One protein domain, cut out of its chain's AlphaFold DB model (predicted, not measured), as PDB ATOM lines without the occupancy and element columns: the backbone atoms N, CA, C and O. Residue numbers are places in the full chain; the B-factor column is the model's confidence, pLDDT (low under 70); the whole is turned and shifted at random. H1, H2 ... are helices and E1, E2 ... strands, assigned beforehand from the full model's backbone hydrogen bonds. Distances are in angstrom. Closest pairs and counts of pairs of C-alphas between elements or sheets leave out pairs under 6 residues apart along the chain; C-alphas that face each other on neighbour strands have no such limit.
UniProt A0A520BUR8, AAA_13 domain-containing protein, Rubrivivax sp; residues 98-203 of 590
ATOM      1  N   GLU A  98      23.280  15.876  -2.239       54.00
ATOM      2  CA  GLU A  98      23.431  15.867  -0.782       54.00
ATOM      3  C   GLU A  98      24.917  15.986  -0.468       54.00
ATOM      4  O   GLU A  98      25.616  14.992  -0.314       54.00
ATOM      5  N   GLU A  99      25.400  17.222  -0.405       66.56
ATOM      6  CA  GLU A  99      26.758  17.509   0.041       66.56
ATOM      7  C   GLU A  99      26.862  17.285   1.558       66.56
ATOM      8  O   GLU A  99      26.051  17.791   2.344       66.56
ATOM      9  N   MET A 100      27.839  16.489   1.985       77.38
ATOM     10  CA  MET A 100      27.982  16.030   3.364       77.38
ATOM     11  C   MET A 100      29.409  16.255   3.866       77.38
ATOM     12  O   MET A 100      30.379  16.147   3.117       77.38
ATOM     13  N   LEU A 101      29.547  16.523   5.168       81.69
ATOM     14  CA  LEU A 101      30.832  16.444   5.860       81.69
ATOM     15  C   LEU A 101      31.416  15.041   5.651       81.69
ATOM     16  O   LEU A 101      30.808  14.062   6.086       81.69
ATOM     17  N   LYS A 102      32.570  14.942   4.989       83.00
ATOM     18  CA  LYS A 102      33.170  13.661   4.606       83.00
ATOM     19  C   LYS A 102      34.193  13.189   5.625       83.00
ATOM     20  O   LYS A 102      34.102  12.055   6.082       83.00
ATOM     21  N   ARG A 103      35.142  14.045   6.015       84.25
ATOM     22  CA  ARG A 103      36.194  13.710   6.994       84.25
ATOM     23  C   ARG A 103      36.811  14.958   7.627       84.25
ATOM     24  O   ARG A 103      36.854  16.021   7.010       84.25
ATOM     25  N   PHE A 104      37.357  14.806   8.833       85.38
ATOM     26  CA  PHE A 104      38.332  15.758   9.375       85.38
ATOM     27  C   PHE A 104      39.715  15.344   8.869       85.38
ATOM     28  O   PHE A 104      40.191  14.256   9.180       85.38
ATOM     29  N   VAL A 105      40.353  16.190   8.064       84.25
ATOM     30  CA  VAL A 105      41.672  15.897   7.487       84.25
ATOM     31  C   VAL A 105      42.756  16.121   8.541       84.25
ATOM     32  O   VAL A 105      43.606  15.258   8.756       84.25
ATOM     33  N   SER A 106      42.706  17.254   9.244       85.56
ATOM     34  CA  SER A 106      43.612  17.549  10.355       85.56
ATOM     35  C   SER A 106      43.023  18.580  11.319       85.56
ATOM     36  O   SER A 106      42.292  19.480  10.914       85.56
ATOM     37  N   ILE A 107      43.338  18.447  12.608       85.69
ATOM     38  CA  ILE A 107      43.005  19.408  13.664       85.69
ATOM     39  C   ILE A 107      44.261  19.606  14.515       85.69
ATOM     40  O   ILE A 107      44.728  18.670  15.172       85.69
ATOM     41  N   LYS A 108      44.821  20.817  14.490       84.81
ATOM     42  CA  LYS A 108      46.057  21.164  15.202       84.81
ATOM     43  C   LYS A 108      45.872  22.418  16.052       84.81
ATOM     44  O   LYS A 108      45.324  23.410  15.574       84.81
ATOM     45  N   GLY A 109      46.381  22.382  17.283       77.56
ATOM     46  CA  GLY A 109      46.472  23.540  18.183       77.56
ATOM     47  C   GLY A 109      45.153  24.012  18.816       77.56
ATOM     48  O   GLY A 109      45.072  25.173  19.237       77.56
ATOM     49  N   VAL A 110      44.130  23.147  18.889       81.62
ATOM     50  CA  VAL A 110      42.811  23.468  19.470       81.62
ATOM     51  C   VAL A 110      42.411  22.446  20.540       81.62
ATOM     52  O   VAL A 110      42.185  21.268  20.266       81.62
ATOM     53  N   GLY A 111      42.271  22.903  21.781       83.00
ATOM     54  CA  GLY A 111      41.899  22.106  22.947       83.00
ATOM     55  C   GLY A 111      42.858  20.928  23.161       83.00
ATOM     56  O   GLY A 111      44.072  21.130  23.110       83.00
ATOM     57  N   PRO A 112      42.356  19.695  23.370       80.12
ATOM     58  CA  PRO A 112      43.203  18.507  23.497       80.12
ATOM     59  C   PRO A 112      43.810  18.034  22.159       80.12
ATOM     60  O   PRO A 112      44.648  17.136  22.155       80.12
ATOM     61  N   TYR A 113      43.423  18.621  21.017       82.69
ATOM     62  CA  TYR A 113      43.946  18.258  19.698       82.69
ATOM     63  C   TYR A 113      45.246  19.020  19.397       82.69
ATOM     64  O   TYR A 113      45.249  20.026  18.684       82.69
ATOM     65  N   SER A 114      46.368  18.537  19.938       76.44
ATOM     66  CA  SER A 114      47.698  19.100  19.659       76.44
ATOM     67  C   SER A 114      48.110  18.884  18.195       76.44
ATOM     68  O   SER A 114      48.447  19.842  17.502       76.44
ATOM     69  N   ASN A 115      48.017  17.646  17.702       79.00
ATOM     70  CA  ASN A 115      48.274  17.274  16.308       79.00
ATOM     71  C   ASN A 115      47.453  16.032  15.910       79.00
ATOM     72  O   ASN A 115      47.982  14.927  15.793       79.00
ATOM     73  N   CYS A 116      46.142  16.196  15.739       81.69
ATOM     74  CA  CYS A 116      45.239  15.113  15.358       81.69
ATOM     75  C   CYS A 116      45.080  15.069  13.831       81.69
ATOM     76  O   CYS A 116      44.730  16.075  13.218       81.69
ATOM     77  N   SER A 117      45.319  13.913  13.204       83.06
ATOM     78  CA  SER A 117      45.159  13.726  11.750       83.06
ATOM     79  C   SER A 117      44.284  12.501  11.448       83.06
ATOM     80  O   SER A 117      44.803  11.463  11.038       83.06
ATOM     81  N   PRO A 118      42.959  12.574  11.674       80.12
ATOM     82  CA  PRO A 118      42.053  11.434  11.544       80.12
ATOM     83  C   PRO A 118      41.580  11.209  10.096       80.12
ATOM     84  O   PRO A 118      40.470  10.732   9.873       80.12
ATOM     85  N   GLY A 119      42.415  11.520   9.099       72.62
ATOM     86  CA  GLY A 119      42.032  11.529   7.681       72.62
ATOM     87  C   GLY A 119      41.548  10.184   7.120       72.62
ATOM     88  O   GLY A 119      40.927  10.163   6.062       72.62
ATOM     89  N   ALA A 120      41.782   9.069   7.818       72.31
ATOM     90  CA  ALA A 120      41.271   7.747   7.450       72.31
ATOM     91  C   ALA A 120      39.795   7.516   7.843       72.31
ATOM     92  O   ALA A 120      39.173   6.584   7.341       72.31
ATOM     93  N   VAL A 121      39.230   8.335   8.739       81.62
ATOM     94  CA  VAL A 121      37.867   8.157   9.260       81.62
ATOM     95  C   VAL A 121      36.880   8.989   8.449       81.62
ATOM     96  O   VAL A 121      36.956  10.218   8.422       81.62
ATOM     97  N   GLU A 122      35.917   8.312   7.826       83.00
ATOM     98  CA  GLU A 122      34.857   8.952   7.050       83.00
ATOM     99  C   GLU A 122      33.542   9.020   7.830       83.00
ATOM    100  O   GLU A 122      33.074   8.030   8.397       83.00
ATOM    101  N   PHE A 123      32.906  10.188   7.801       82.12
ATOM    102  CA  PHE A 123      31.547  10.372   8.287       82.12
ATOM    103  C   PHE A 123      30.551   9.808   7.274       82.12
ATOM    104  O   PHE A 123      30.751   9.837   6.058       82.12
ATOM    105  N   ARG A 124      29.441   9.296   7.800       80.06
ATOM    106  CA  ARG A 124      28.255   8.874   7.044       80.06
ATOM    107  C   ARG A 124      27.052   9.726   7.457       80.06
ATOM    108  O   ARG A 124      27.129  10.475   8.435       80.06
ATOM    109  N   LYS A 125      25.912   9.556   6.767       78.56
ATOM    110  CA  LYS A 125      24.653  10.306   7.001       78.56
ATOM    111  C   LYS A 125      24.221  10.353   8.472       78.56
ATOM    112  O   LYS A 125      23.569  11.300   8.904       78.56
ATOM    113  N   THR A 126      24.580   9.333   9.245       81.50
ATOM    114  CA  THR A 126      24.474   9.333  10.703       81.50
ATOM    115  C   THR A 126      25.781   8.806  11.268       81.50
ATOM    116  O   THR A 126      26.205   7.708  10.916       81.50
ATOM    117  N   SER A 127      26.423   9.606  12.111       82.94
ATOM    118  CA  SER A 127      27.713   9.288  12.721       82.94
ATOM    119  C   SER A 127      27.648   9.631  14.203       82.94
ATOM    120  O   SER A 127      27.216  10.727  14.563       82.94
ATOM    121  N   LEU A 128      28.062   8.698  15.058       84.12
ATOM    122  CA  LEU A 128      28.132   8.905  16.500       84.12
ATOM    123  C   LEU A 128      29.586   9.151  16.895       84.12
ATOM    124  O   LEU A 128      30.432   8.276  16.729       84.12
ATOM    125  N   VAL A 129      29.862  10.334  17.440       82.69
ATOM    126  CA  VAL A 129      31.170  10.664  18.013       82.69
ATOM    127  C   VAL A 129      31.056  10.563  19.527       82.69
ATOM    128  O   VAL A 129      30.341  11.342  20.156       82.69
ATOM    129  N   PHE A 130      31.763   9.603  20.112       82.31
ATOM    130  CA  PHE A 130      31.802   9.387  21.553       82.31
ATOM    131  C   PHE A 130      33.249   9.339  22.048       82.31
ATOM    132  O   PHE A 130      34.194   9.162  21.287       82.31
ATOM    133  N   GLY A 131      33.419   9.545  23.346       81.56
ATOM    134  CA  GLY A 131      34.715   9.570  24.010       81.56
ATOM    135  C   GLY A 131      34.528   9.921  25.477       81.56
ATOM    136  O   GLY A 131      33.466  10.425  25.861       81.56
ATOM    137  N   LEU A 132      35.545   9.682  26.300       77.69
ATOM    138  CA  LEU A 132      35.520  10.080  27.706       77.69
ATOM    139  C   LEU A 132      35.425  11.607  27.842       77.69
ATOM    140  O   LEU A 132      35.559  12.377  26.880       77.69
ATOM    141  N   ASN A 133      35.126  12.072  29.047       77.88
ATOM    142  CA  ASN A 133      35.246  13.495  29.347       77.88
ATOM    143  C   ASN A 133      36.678  13.950  29.145       77.88
ATOM    144  O   ASN A 133      37.574  13.125  29.198       77.88
ATOM    145  N   THR A 134      36.852  15.237  28.839       75.12
ATOM    146  CA  THR A 134      38.133  15.878  28.485       75.12
ATOM    147  C   THR A 134      38.749  15.484  27.131       75.12
ATOM    148  O   THR A 134      39.617  16.201  26.646       75.12
ATOM    149  N   TYR A 135      38.207  14.490  26.412       77.06
ATOM    150  CA  TYR A 135      38.699  14.060  25.083       77.06
ATOM    151  C   TYR A 135      38.290  14.983  23.910       77.06
ATOM    152  O   TYR A 135      38.446  14.631  22.745       77.06
ATOM    153  N   GLY A 136      37.750  16.174  24.190       80.19
ATOM    154  CA  GLY A 136      37.550  17.208  23.165       80.19
ATOM    155  C   GLY A 136      36.216  17.200  22.414       80.19
ATOM    156  O   GLY A 136      36.065  17.980  21.481       80.19
ATOM    157  N   LYS A 137      35.209  16.416  22.835       84.81
ATOM    158  CA  LYS A 137      33.864  16.407  22.208       84.81
ATOM    159  C   LYS A 137      33.261  17.814  22.072       84.81
ATOM    160  O   LYS A 137      32.867  18.214  20.983       84.81
ATOM    161  N   SER A 138      33.256  18.593  23.154       80.94
ATOM    162  CA  SER A 138      32.749  19.974  23.143       80.94
ATOM    163  C   SER A 138      33.620  20.916  22.307       80.94
ATOM    164  O   SER A 138      33.116  21.867  21.723       80.94
ATOM    165  N   THR A 139      34.923  20.636  22.212       83.56
ATOM    166  CA  THR A 139      35.844  21.367  21.334       83.56
ATOM    167  C   THR A 139      35.494  21.125  19.866       83.56
ATOM    168  O   THR A 139      35.475  22.066  19.083       83.56
ATOM    169  N   LEU A 140      35.122  19.894  19.498       84.38
ATOM    170  CA  LEU A 140      34.631  19.568  18.160       84.38
ATOM    171  C   LEU A 140      33.309  20.290  17.836       84.38
ATOM    172  O   LEU A 140      33.137  20.781  16.722       84.38
ATOM    173  N   CYS A 141      32.396  20.413  18.810       84.19
ATOM    174  CA  CYS A 141      31.178  21.221  18.655       84.19
ATOM    175  C   CYS A 141      31.493  22.684  18.352       84.19
ATOM    176  O   CYS A 141      30.809  23.295  17.538       84.19
ATOM    177  N   GLU A 142      32.508  23.240  19.014       83.50
ATOM    178  CA  GLU A 142      32.934  24.624  18.816       83.50
ATOM    179  C   GLU A 142      33.499  24.838  17.411       83.50
ATOM    180  O   GLU A 142      33.158  25.817  16.756       83.50
ATOM    181  N   VAL A 143      34.282  23.879  16.905       84.06
ATOM    182  CA  VAL A 143      34.782  23.899  15.521       84.06
ATOM    183  C   VAL A 143      33.621  23.908  14.522       84.06
ATOM    184  O   VAL A 143      33.598  24.734  13.613       84.06
ATOM    185  N   LEU A 144      32.616  23.049  14.717       84.44
ATOM    186  CA  LEU A 144      31.420  23.027  13.866       84.44
ATOM    187  C   LEU A 144      30.541  24.278  14.031       84.44
ATOM    188  O   LEU A 144      29.882  24.691  13.083       84.44
ATOM    189  N   ARG A 145      30.517  24.898  15.215       81.44
ATOM    190  CA  ARG A 145      29.771  26.141  15.458       81.44
ATOM    191  C   ARG A 145      30.441  27.334  14.794       81.44
ATOM    192  O   ARG A 145      29.750  28.178  14.230       81.44
ATOM    193  N   SER A 146      31.769  27.378  14.826       82.62
ATOM    194  CA  SER A 146      32.547  28.381  14.104       82.62
ATOM    195  C   SER A 146      32.242  28.342  12.606       82.62
ATOM    196  O   SER A 146      32.114  29.393  11.989       82.62
ATOM    197  N   LEU A 147      32.006  27.151  12.041       79.69
ATOM    198  CA  LEU A 147      31.527  27.006  10.662       79.69
ATOM    199  C   LEU A 147      30.106  27.543  10.435       79.69
ATOM    200  O   LEU A 147      29.824  28.059   9.359       79.69
ATOM    201  N   GLU A 148      29.198  27.403  11.407       76.25
ATOM    202  CA  GLU A 148      27.813  27.886  11.289       76.25
ATOM    203  C   GLU A 148      27.715  29.418  11.362       76.25
ATOM    204  O   GLU A 148      26.933  30.020  10.627       76.25
ATOM    205  N   ILE A 149      28.468  30.039  12.273       74.81
ATOM    206  CA  ILE A 149      28.361  31.474  12.590       74.81
ATOM    207  C   ILE A 149      29.423  32.299  11.842       74.81
ATOM    208  O   ILE A 149      29.233  33.496  11.639       74.81
ATOM    209  N   GLY A 150      30.516  31.668  11.401       69.56
ATOM    210  CA  GLY A 150      31.668  32.345  10.800       69.56
ATOM    211  C   GLY A 150      32.576  33.046  11.819       69.56
ATOM    212  O   GLY A 150      33.391  33.870  11.427       69.56
ATOM    213  N   ASP A 151      32.430  32.738  13.112       76.31
ATOM    214  CA  ASP A 151      33.182  33.342  14.223       76.31
ATOM    215  C   ASP A 151      34.169  32.330  14.830       76.31
ATOM    216  O   ASP A 151      33.801  31.186  15.113       76.31
ATOM    217  N   THR A 152      35.432  32.719  15.023       76.62
ATOM    218  CA  THR A 152      36.496  31.865  15.583       76.62
ATOM    219  C   THR A 152      36.750  32.097  17.069       76.62
ATOM    220  O   THR A 152      37.485  31.311  17.667       76.62
ATOM    221  N   ALA A 153      36.100  33.079  17.703       77.69
ATOM    222  CA  ALA A 153      36.371  33.459  19.093       77.69
ATOM    223  C   ALA A 153      36.276  32.280  20.086       77.69
ATOM    224  O   ALA A 153      37.068  32.169  21.024       77.69
ATOM    225  N   GLY A 154      35.338  31.352  19.861       74.06
ATOM    226  CA  GLY A 154      35.186  30.139  20.674       74.06
ATOM    227  C   GLY A 154      36.317  29.115  20.498       74.06
ATOM    228  O   GLY A 154      36.661  28.404  21.446       74.06
ATOM    229  N   ILE A 155      36.919  29.053  19.305       79.25
ATOM    230  CA  ILE A 155      38.111  28.243  19.012       79.25
ATOM    231  C   ILE A 155      39.343  28.901  19.649       79.25
ATOM    232  O   ILE A 155      40.150  28.209  20.274       79.25
ATOM    233  N   ASP A 156      39.451  30.228  19.550       76.12
ATOM    234  CA  ASP A 156      40.569  31.013  20.085       76.12
ATOM    235  C   ASP A 156      40.667  30.913  21.612       76.12
ATOM    236  O   ASP A 156      41.753  30.714  22.161       76.12
ATOM    237  N   ALA A 157      39.524  30.926  22.305       76.19
ATOM    238  CA  ALA A 157      39.446  30.731  23.751       76.19
ATOM    239  C   ALA A 157      39.924  29.340  24.225       76.19
ATOM    240  O   ALA A 157      40.124  29.130  25.421       76.19
ATOM    241  N   ARG A 158      40.099  28.373  23.313       74.25
ATOM    242  CA  ARG A 158      40.446  26.972  23.611       74.25
ATOM    243  C   ARG A 158      41.821  26.581  23.061       74.25
ATOM    244  O   ARG A 158      41.994  25.472  22.569       74.25
ATOM    245  N   ALA A 159      42.811  27.463  23.137       75.81
ATOM    246  CA  ALA A 159      44.201  27.171  22.776       75.81
ATOM    247  C   ALA A 159      44.782  25.918  23.482       75.81
ATOM    248  O   ALA A 159      44.596  25.749  24.685       75.81
ATOM    249  N   THR A 160      45.527  25.062  22.764       74.69
ATOM    250  CA  THR A 160      46.280  23.939  23.372       74.69
ATOM    251  C   THR A 160      47.462  24.438  24.225       74.69
ATOM    252  O   THR A 160      48.125  25.402  23.852       74.69
ATOM    253  N   ILE A 161      47.754  23.759  25.343       72.69
ATOM    254  CA  ILE A 161      48.859  24.039  26.288       72.69
ATOM    255  C   ILE A 161      49.646  22.724  26.520       72.69
ATOM    256  O   ILE A 161      48.977  21.695  26.645       72.69
ATOM    257  N   PRO A 162      50.998  22.689  26.629       56.69
ATOM    258  CA  PRO A 162      51.982  23.770  26.490       56.69
ATOM    259  C   PRO A 162      52.639  23.827  25.090       56.69
ATOM    260  O   PRO A 162      53.088  22.812  24.562       56.69
ATOM    261  N   GLY A 163      52.747  25.030  24.516       58.81
ATOM    262  CA  GLY A 163      53.550  25.320  23.314       58.81
ATOM    263  C   GLY A 163      52.764  25.982  22.166       58.81
ATOM    264  O   GLY A 163      51.605  25.628  21.941       58.81
ATOM    265  N   PRO A 164      53.356  26.937  21.416       57.28
ATOM    266  CA  PRO A 164      52.681  27.640  20.326       57.28
ATOM    267  C   PRO A 164      52.635  26.758  19.071       57.28
ATOM    268  O   PRO A 164      53.432  26.905  18.147       57.28
ATOM    269  N   VAL A 165      51.701  25.808  19.031       64.44
ATOM    270  CA  VAL A 165      51.410  25.055  17.805       64.44
ATOM    271  C   VAL A 165      50.556  25.937  16.895       64.44
ATOM    272  O   VAL A 165      49.466  26.362  17.287       64.44
ATOM    273  N   ALA A 166      51.035  26.212  15.677       69.31
ATOM    274  CA  ALA A 166      50.273  26.949  14.673       69.31
ATOM    275  C   ALA A 166      48.926  26.253  14.412       69.31
ATOM    276  O   ALA A 166      48.876  25.073  14.043       69.31
ATOM    277  N   ARG A 167      47.826  26.985  14.632       75.69
ATOM    278  CA  ARG A 167      46.472  26.438  14.517       75.69
ATOM    279  C   ARG A 167      46.130  26.219  13.060       75.69
ATOM    280  O   ARG A 167      46.198  27.137  12.248       75.69
ATOM    281  N   SER A 168      45.757  24.991  12.743       81.69
ATOM    282  CA  SER A 168      45.229  24.655  11.431       81.69
ATOM    283  C   SER A 168      44.184  23.569  11.585       81.69
ATOM    284  O   SER A 168      44.419  22.543  12.227       81.69
ATOM    285  N   ILE A 169      43.011  23.821  11.018       84.81
ATOM    286  CA  ILE A 169      41.931  22.844  10.946       84.81
ATOM    287  C   ILE A 169      41.625  22.654   9.472       84.81
ATOM    288  O   ILE A 169      41.400  23.630   8.772       84.81
ATOM    289  N   SER A 170      41.630  21.419   8.994       84.56
ATOM    290  CA  SER A 170      41.260  21.077   7.625       84.56
ATOM    291  C   SER A 170      40.122  20.068   7.656       84.56
ATOM    292  O   SER A 170      40.231  19.004   8.273       84.56
ATOM    293  N   ILE A 171      39.015  20.426   7.017       85.62
ATOM    294  CA  ILE A 171      37.770  19.665   6.985       85.62
ATOM    295  C   ILE A 171      37.395  19.459   5.526       85.62
ATOM    296  O   ILE A 171      37.442  20.397   4.746       85.62
ATOM    297  N   SER A 172      37.022  18.241   5.154       82.88
ATOM    298  CA  SER A 172      36.634  17.914   3.786       82.88
ATOM    299  C   SER A 172      35.131  17.660   3.703       82.88
ATOM    300  O   SER A 172      34.572  16.909   4.513       82.88
ATOM    301  N   PHE A 173      34.488  18.284   2.720       80.31
ATOM    302  CA  PHE A 173      33.103  18.038   2.326       80.31
ATOM    303  C   PHE A 173      33.083  17.330   0.973       80.31
ATOM    304  O   PHE A 173      33.947  17.568   0.133       80.31
ATOM    305  N   ALA A 174      32.107  16.457   0.758       76.94
ATOM    306  CA  ALA A 174      31.936  15.771  -0.517       76.94
ATOM    307  C   ALA A 174      30.470  15.792  -0.946       76.94
ATOM    308  O   ALA A 174      29.574  15.612  -0.118       76.94
ATOM    309  N   GLU A 175      30.246  15.968  -2.242       68.69
ATOM    310  CA  GLU A 175      28.986  15.640  -2.907       68.69
ATOM    311  C   GLU A 175      28.969  14.157  -3.295       68.69
ATOM    312  O   GLU A 175      30.000  13.592  -3.669       68.69
ATOM    313  N   ASP A 176      27.798  13.516  -3.222       59.47
ATOM    314  CA  ASP A 176      27.608  12.143  -3.708       59.47
ATOM    315  C   ASP A 176      28.009  12.057  -5.201       59.47
ATOM    316  O   ASP A 176      27.268  12.490  -6.082       59.47
ATOM    317  N   GLY A 177      29.190  11.492  -5.484       58.81
ATOM    318  CA  GLY A 177      29.713  11.289  -6.843       58.81
ATOM    319  C   GLY A 177      30.662  12.370  -7.387       58.81
ATOM    320  O   GLY A 177      31.067  12.253  -8.542       58.81
ATOM    321  N   ALA A 178      31.059  13.373  -6.591       62.41
ATOM    322  CA  ALA A 178      32.062  14.382  -6.967       62.41
ATOM    323  C   ALA A 178      33.301  14.366  -6.043       62.41
ATOM    324  O   ALA A 178      33.327  13.682  -5.018       62.41
ATOM    325  N   GLY A 179      34.356  15.092  -6.435       69.25
ATOM    326  CA  GLY A 179      35.614  15.191  -5.683       69.25
ATOM    327  C   GLY A 179      35.474  15.906  -4.332       69.25
ATOM    328  O   GLY A 179      34.558  16.695  -4.118       69.25
ATOM    329  N   GLU A 180      36.400  15.631  -3.414       76.88
ATOM    330  CA  GLU A 180      36.427  16.238  -2.078       76.88
ATOM    331  C   GLU A 180      36.811  17.730  -2.118       76.88
ATOM    332  O   GLU A 180      37.825  18.102  -2.713       76.88
ATOM    333  N   VAL A 181      36.033  18.580  -1.438       79.00
ATOM    334  CA  VAL A 181      36.277  20.023  -1.291       79.00
ATOM    335  C   VAL A 181      36.834  20.312   0.110       79.00
ATOM    336  O   VAL A 181      36.109  20.156   1.101       79.00
ATOM    337  N   PRO A 182      38.103  20.744   0.236       80.56
ATOM    338  CA  PRO A 182      38.696  21.077   1.523       80.56
ATOM    339  C   PRO A 182      38.329  22.500   1.966       80.56
ATOM    340  O   PRO A 182      38.460  23.463   1.213       80.56
ATOM    341  N   LEU A 183      37.943  22.630   3.230       82.50
ATOM    342  CA  LEU A 183      37.743  23.880   3.950       82.50
ATOM    343  C   LEU A 183      38.783  23.965   5.067       82.50
ATOM    344  O   LEU A 183      38.851  23.092   5.940       82.50
ATOM    345  N   VAL A 184      39.609  25.006   5.033       83.06
ATOM    346  CA  VAL A 184      40.771  25.118   5.919       83.06
ATOM    347  C   VAL A 184      40.680  26.379   6.765       83.06
ATOM    348  O   VAL A 184      40.569  27.476   6.233       83.06
ATOM    349  N   LEU A 185      40.778  26.233   8.083       81.81
ATOM    350  CA  LEU A 185      41.000  27.333   9.012       81.81
ATOM    351  C   LEU A 185      42.502  27.629   9.087       81.81
ATOM    352  O   LEU A 185      43.277  26.792   9.567       81.81
ATOM    353  N   LYS A 186      42.901  28.813   8.622       76.31
ATOM    354  CA  LYS A 186      44.248  29.393   8.761       76.31
ATOM    355  C   LYS A 186      44.085  30.859   9.158       76.31
ATOM    356  O   LYS A 186      43.107  31.478   8.770       76.31
ATOM    357  N   GLU A 187      45.007  31.396   9.957       67.62
ATOM    358  CA  GLU A 187      45.043  32.839  10.278       67.62
ATOM    359  C   GLU A 187      43.711  33.404  10.829       67.62
ATOM    360  O   GLU A 187      43.311  34.514  10.502       67.62
ATOM    361  N   ALA A 188      43.021  32.628  11.679       71.62
ATOM    362  CA  ALA A 188      41.738  32.989  12.303       71.62
ATOM    363  C   ALA A 188      40.560  33.224  11.329       71.62
ATOM    364  O   ALA A 188      39.551  33.814  11.707       71.62
ATOM    365  N   ALA A 189      40.636  32.702  10.100       78.69
ATOM    366  CA  ALA A 189      39.523  32.703   9.156       78.69
ATOM    367  C   ALA A 189      39.379  31.352   8.439       78.69
ATOM    368  O   ALA A 189      40.344  30.611   8.228       78.69
ATOM    369  N   TRP A 190      38.143  31.004   8.081       81.19
ATOM    370  CA  TRP A 190      37.864  29.841   7.241       81.19
ATOM    371  C   TRP A 190      38.156  30.183   5.779       81.19
ATOM    372  O   TRP A 190      37.807  31.262   5.311       81.19
ATOM    373  N   HIS A 191      38.790  29.271   5.047       78.31
ATOM    374  CA  HIS A 191      39.113  29.439   3.634       78.31
ATOM    375  C   HIS A 191      38.570  28.264   2.815       78.31
ATOM    376  O   HIS A 191      38.979  27.123   3.071       78.31
ATOM    377  N   PRO A 192      37.695  28.521   1.819       71.69
ATOM    378  CA  PRO A 192      37.089  29.821   1.471       71.69
ATOM    379  C   PRO A 192      36.214  30.443   2.591       71.69
ATOM    380  O   PRO A 192      35.632  29.725   3.397       71.69
ATOM    381  N   ALA A 193      36.123  31.785   2.621       60.25
ATOM    382  CA  ALA A 193      35.491  32.610   3.681       60.25
ATOM    383  C   ALA A 193      34.000  32.344   3.926       60.25
ATOM    384  O   ALA A 193      33.452  32.697   4.967       60.25
ATOM    385  N   SER A 194      33.341  31.708   2.966       57.16
ATOM    386  CA  SER A 194      32.024  31.130   3.146       57.16
ATOM    387  C   SER A 194      32.162  29.641   2.854       57.16
ATOM    388  O   SER A 194      32.728  29.304   1.806       57.16
ATOM    389  N   PRO A 195      31.659  28.749   3.725       55.06
ATOM    390  CA  PRO A 195      31.561  27.327   3.426       55.06
ATOM    391  C   PRO A 195      30.476  27.100   2.357       55.06
ATOM    392  O   PRO A 195      29.488  26.435   2.616       55.06
ATOM    393  N   GLY A 196      30.635  27.692   1.169       58.12
ATOM    394  CA  GLY A 196      29.798  27.535  -0.018       58.12
ATOM    395  C   GLY A 196      28.307  27.227   0.246       58.12
ATOM    396  O   GLY A 196      27.660  27.914   1.039       58.12
ATOM    397  N   PRO A 197      27.729  26.217  -0.427       55.81
ATOM    398  CA  PRO A 197      26.353  25.758  -0.205       55.81
ATOM    399  C   PRO A 197      26.134  24.944   1.092       55.81
ATOM    400  O   PRO A 197      24.991  24.584   1.407       55.81
ATOM    401  N   PHE A 198      27.177  24.711   1.899       65.38
ATOM    402  CA  PHE A 198      27.125  23.839   3.071       65.38
ATOM    403  C   PHE A 198      26.396  24.506   4.249       65.38
ATOM    404  O   PHE A 198      26.851  25.488   4.836       65.38
ATOM    405  N   ARG A 199      25.254  23.943   4.662       68.75
ATOM    406  CA  ARG A 199      24.500  24.415   5.838       68.75
ATOM    407  C   ARG A 199      24.787  23.547   7.058       68.75
ATOM    408  O   ARG A 199      24.174  22.494   7.229       68.75
ATOM    409  N   VAL A 200      25.667  24.022   7.934       74.19
ATOM    410  CA  VAL A 200      25.913  23.414   9.251       74.19
ATOM    411  C   VAL A 200      24.962  24.033  10.280       74.19
ATOM    412  O   VAL A 200      24.771  25.246  10.306       74.19
ATOM    413  N   ARG A 201      24.332  23.199  11.113       76.50
ATOM    414  CA  ARG A 201      23.519  23.626  12.262       76.50
ATOM    415  C   ARG A 201      23.945  22.846  13.494       76.50
ATOM    416  O   ARG A 201      23.926  21.614  13.468       76.50
ATOM    417  N   VAL A 202      24.307  23.547  14.563       77.56
ATOM    418  CA  VAL A 202      24.831  22.941  15.790       77.56
ATOM    419  C   VAL A 202      23.814  23.055  16.924       77.56
ATOM    420  O   VAL A 202      23.535  24.135  17.443       77.56
ATOM    421  N   PHE A 203      23.292  21.908  17.363       77.50
ATOM    422  CA  PHE A 203      22.353  21.811  18.486       77.50
ATOM    423  C   PHE A 203      23.081  21.529  19.802       77.50
ATOM    424  O   PHE A 203      23.094  20.438  20.359       77.50
TER     425      PHE A 203
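What this domain is: This is residues 98 to 203 of the 590 residues of the protein "AAA_13 domain-containing protein" of Rubrivivax sp (UniProt A0A520BUR8). One twisted sheet of five strands has a single longer helix, H1, lying across one of its faces, while the other face is bare. The short helix H2 sits beside H1, and a long loop of residues 117 to 136 swings from the edge strand E2 round to H1. The printed part has 106 residues, with named elements in the order E1 E2 H1 H2 E3 E4 E5; under half of the residues are in them, and the class is mixed, helices and strands. The sheet's order is E2 E1 E3 E4 E5, antiparallel throughout. The whole is compact, with a radius of gyration of the C-alphas of 13.4 A and spans of 42 by 30 by 25 A.

Where its parts are: Find C-alpha 100 at (27.982, 16.030, 3.364); from there E1 runs 23.1 A to residue 110 and bends by 63 degrees at residue 106. E2 follows at residues 113 to 116. Find C-alpha 137 at (33.864, 16.407, 22.208), where H1 begins; it runs 18.7 A to residue 149. H2 is residues 153 to 156. E3, residues 168 to 174, is 20.0 A long, and E4, residues 181 to 186, is 15.9 A long. E5, residues 189 to 191, ends at C-alpha 191 at (39.113, 29.439, 3.634).

How they stand to each other: Start at E1 and E3, antiparallel at 176 degrees, and look at N 105 and O 170, 2.8 A apart. On E1's other side the hairpin of E1 and E2 has N 107 and O 116 at 2.8 A. E3, E4 and E5 form a meander, each strand the antiparallel neighbour of the one before: N 183 and O 171 are 2.7 A apart, and N 191 and O 184 are 2.8 A apart. H1 is on the sheet at a height of 9.9 A, in two layers, a helix on one face of a sheet. It runs across the strands, at 66 degrees to E1 on the local plane. E2, H1 H2 and E3 make a split strand-helix-strand unit, two strands running the same way with E1 between them; its crossover is right-handed. H1 and H2 touch, their closest C-alphas being those of Glu 142 and Gly 154, 6.2 A apart. H2 is not on the sheet, but only just, with 4 pairs of C-alphas within 10 A. In H1 every O i to N i+4 pair is within hydrogen-bond range; H2 is too short for such a pair.

The domain as a whole: The two C-alphas farthest apart are those of Pro 162 and Gly 177, at 42.0 A. The printed part has no cut. The links E2 to H1, with 20 residues, and H2 to E3, with 11, are long. The mean pLDDT of the printed part is 76.3; look for values under 70 at residues 98 to 99, 150, 162 to 166, 175 to 179, 187 and 193 to 199.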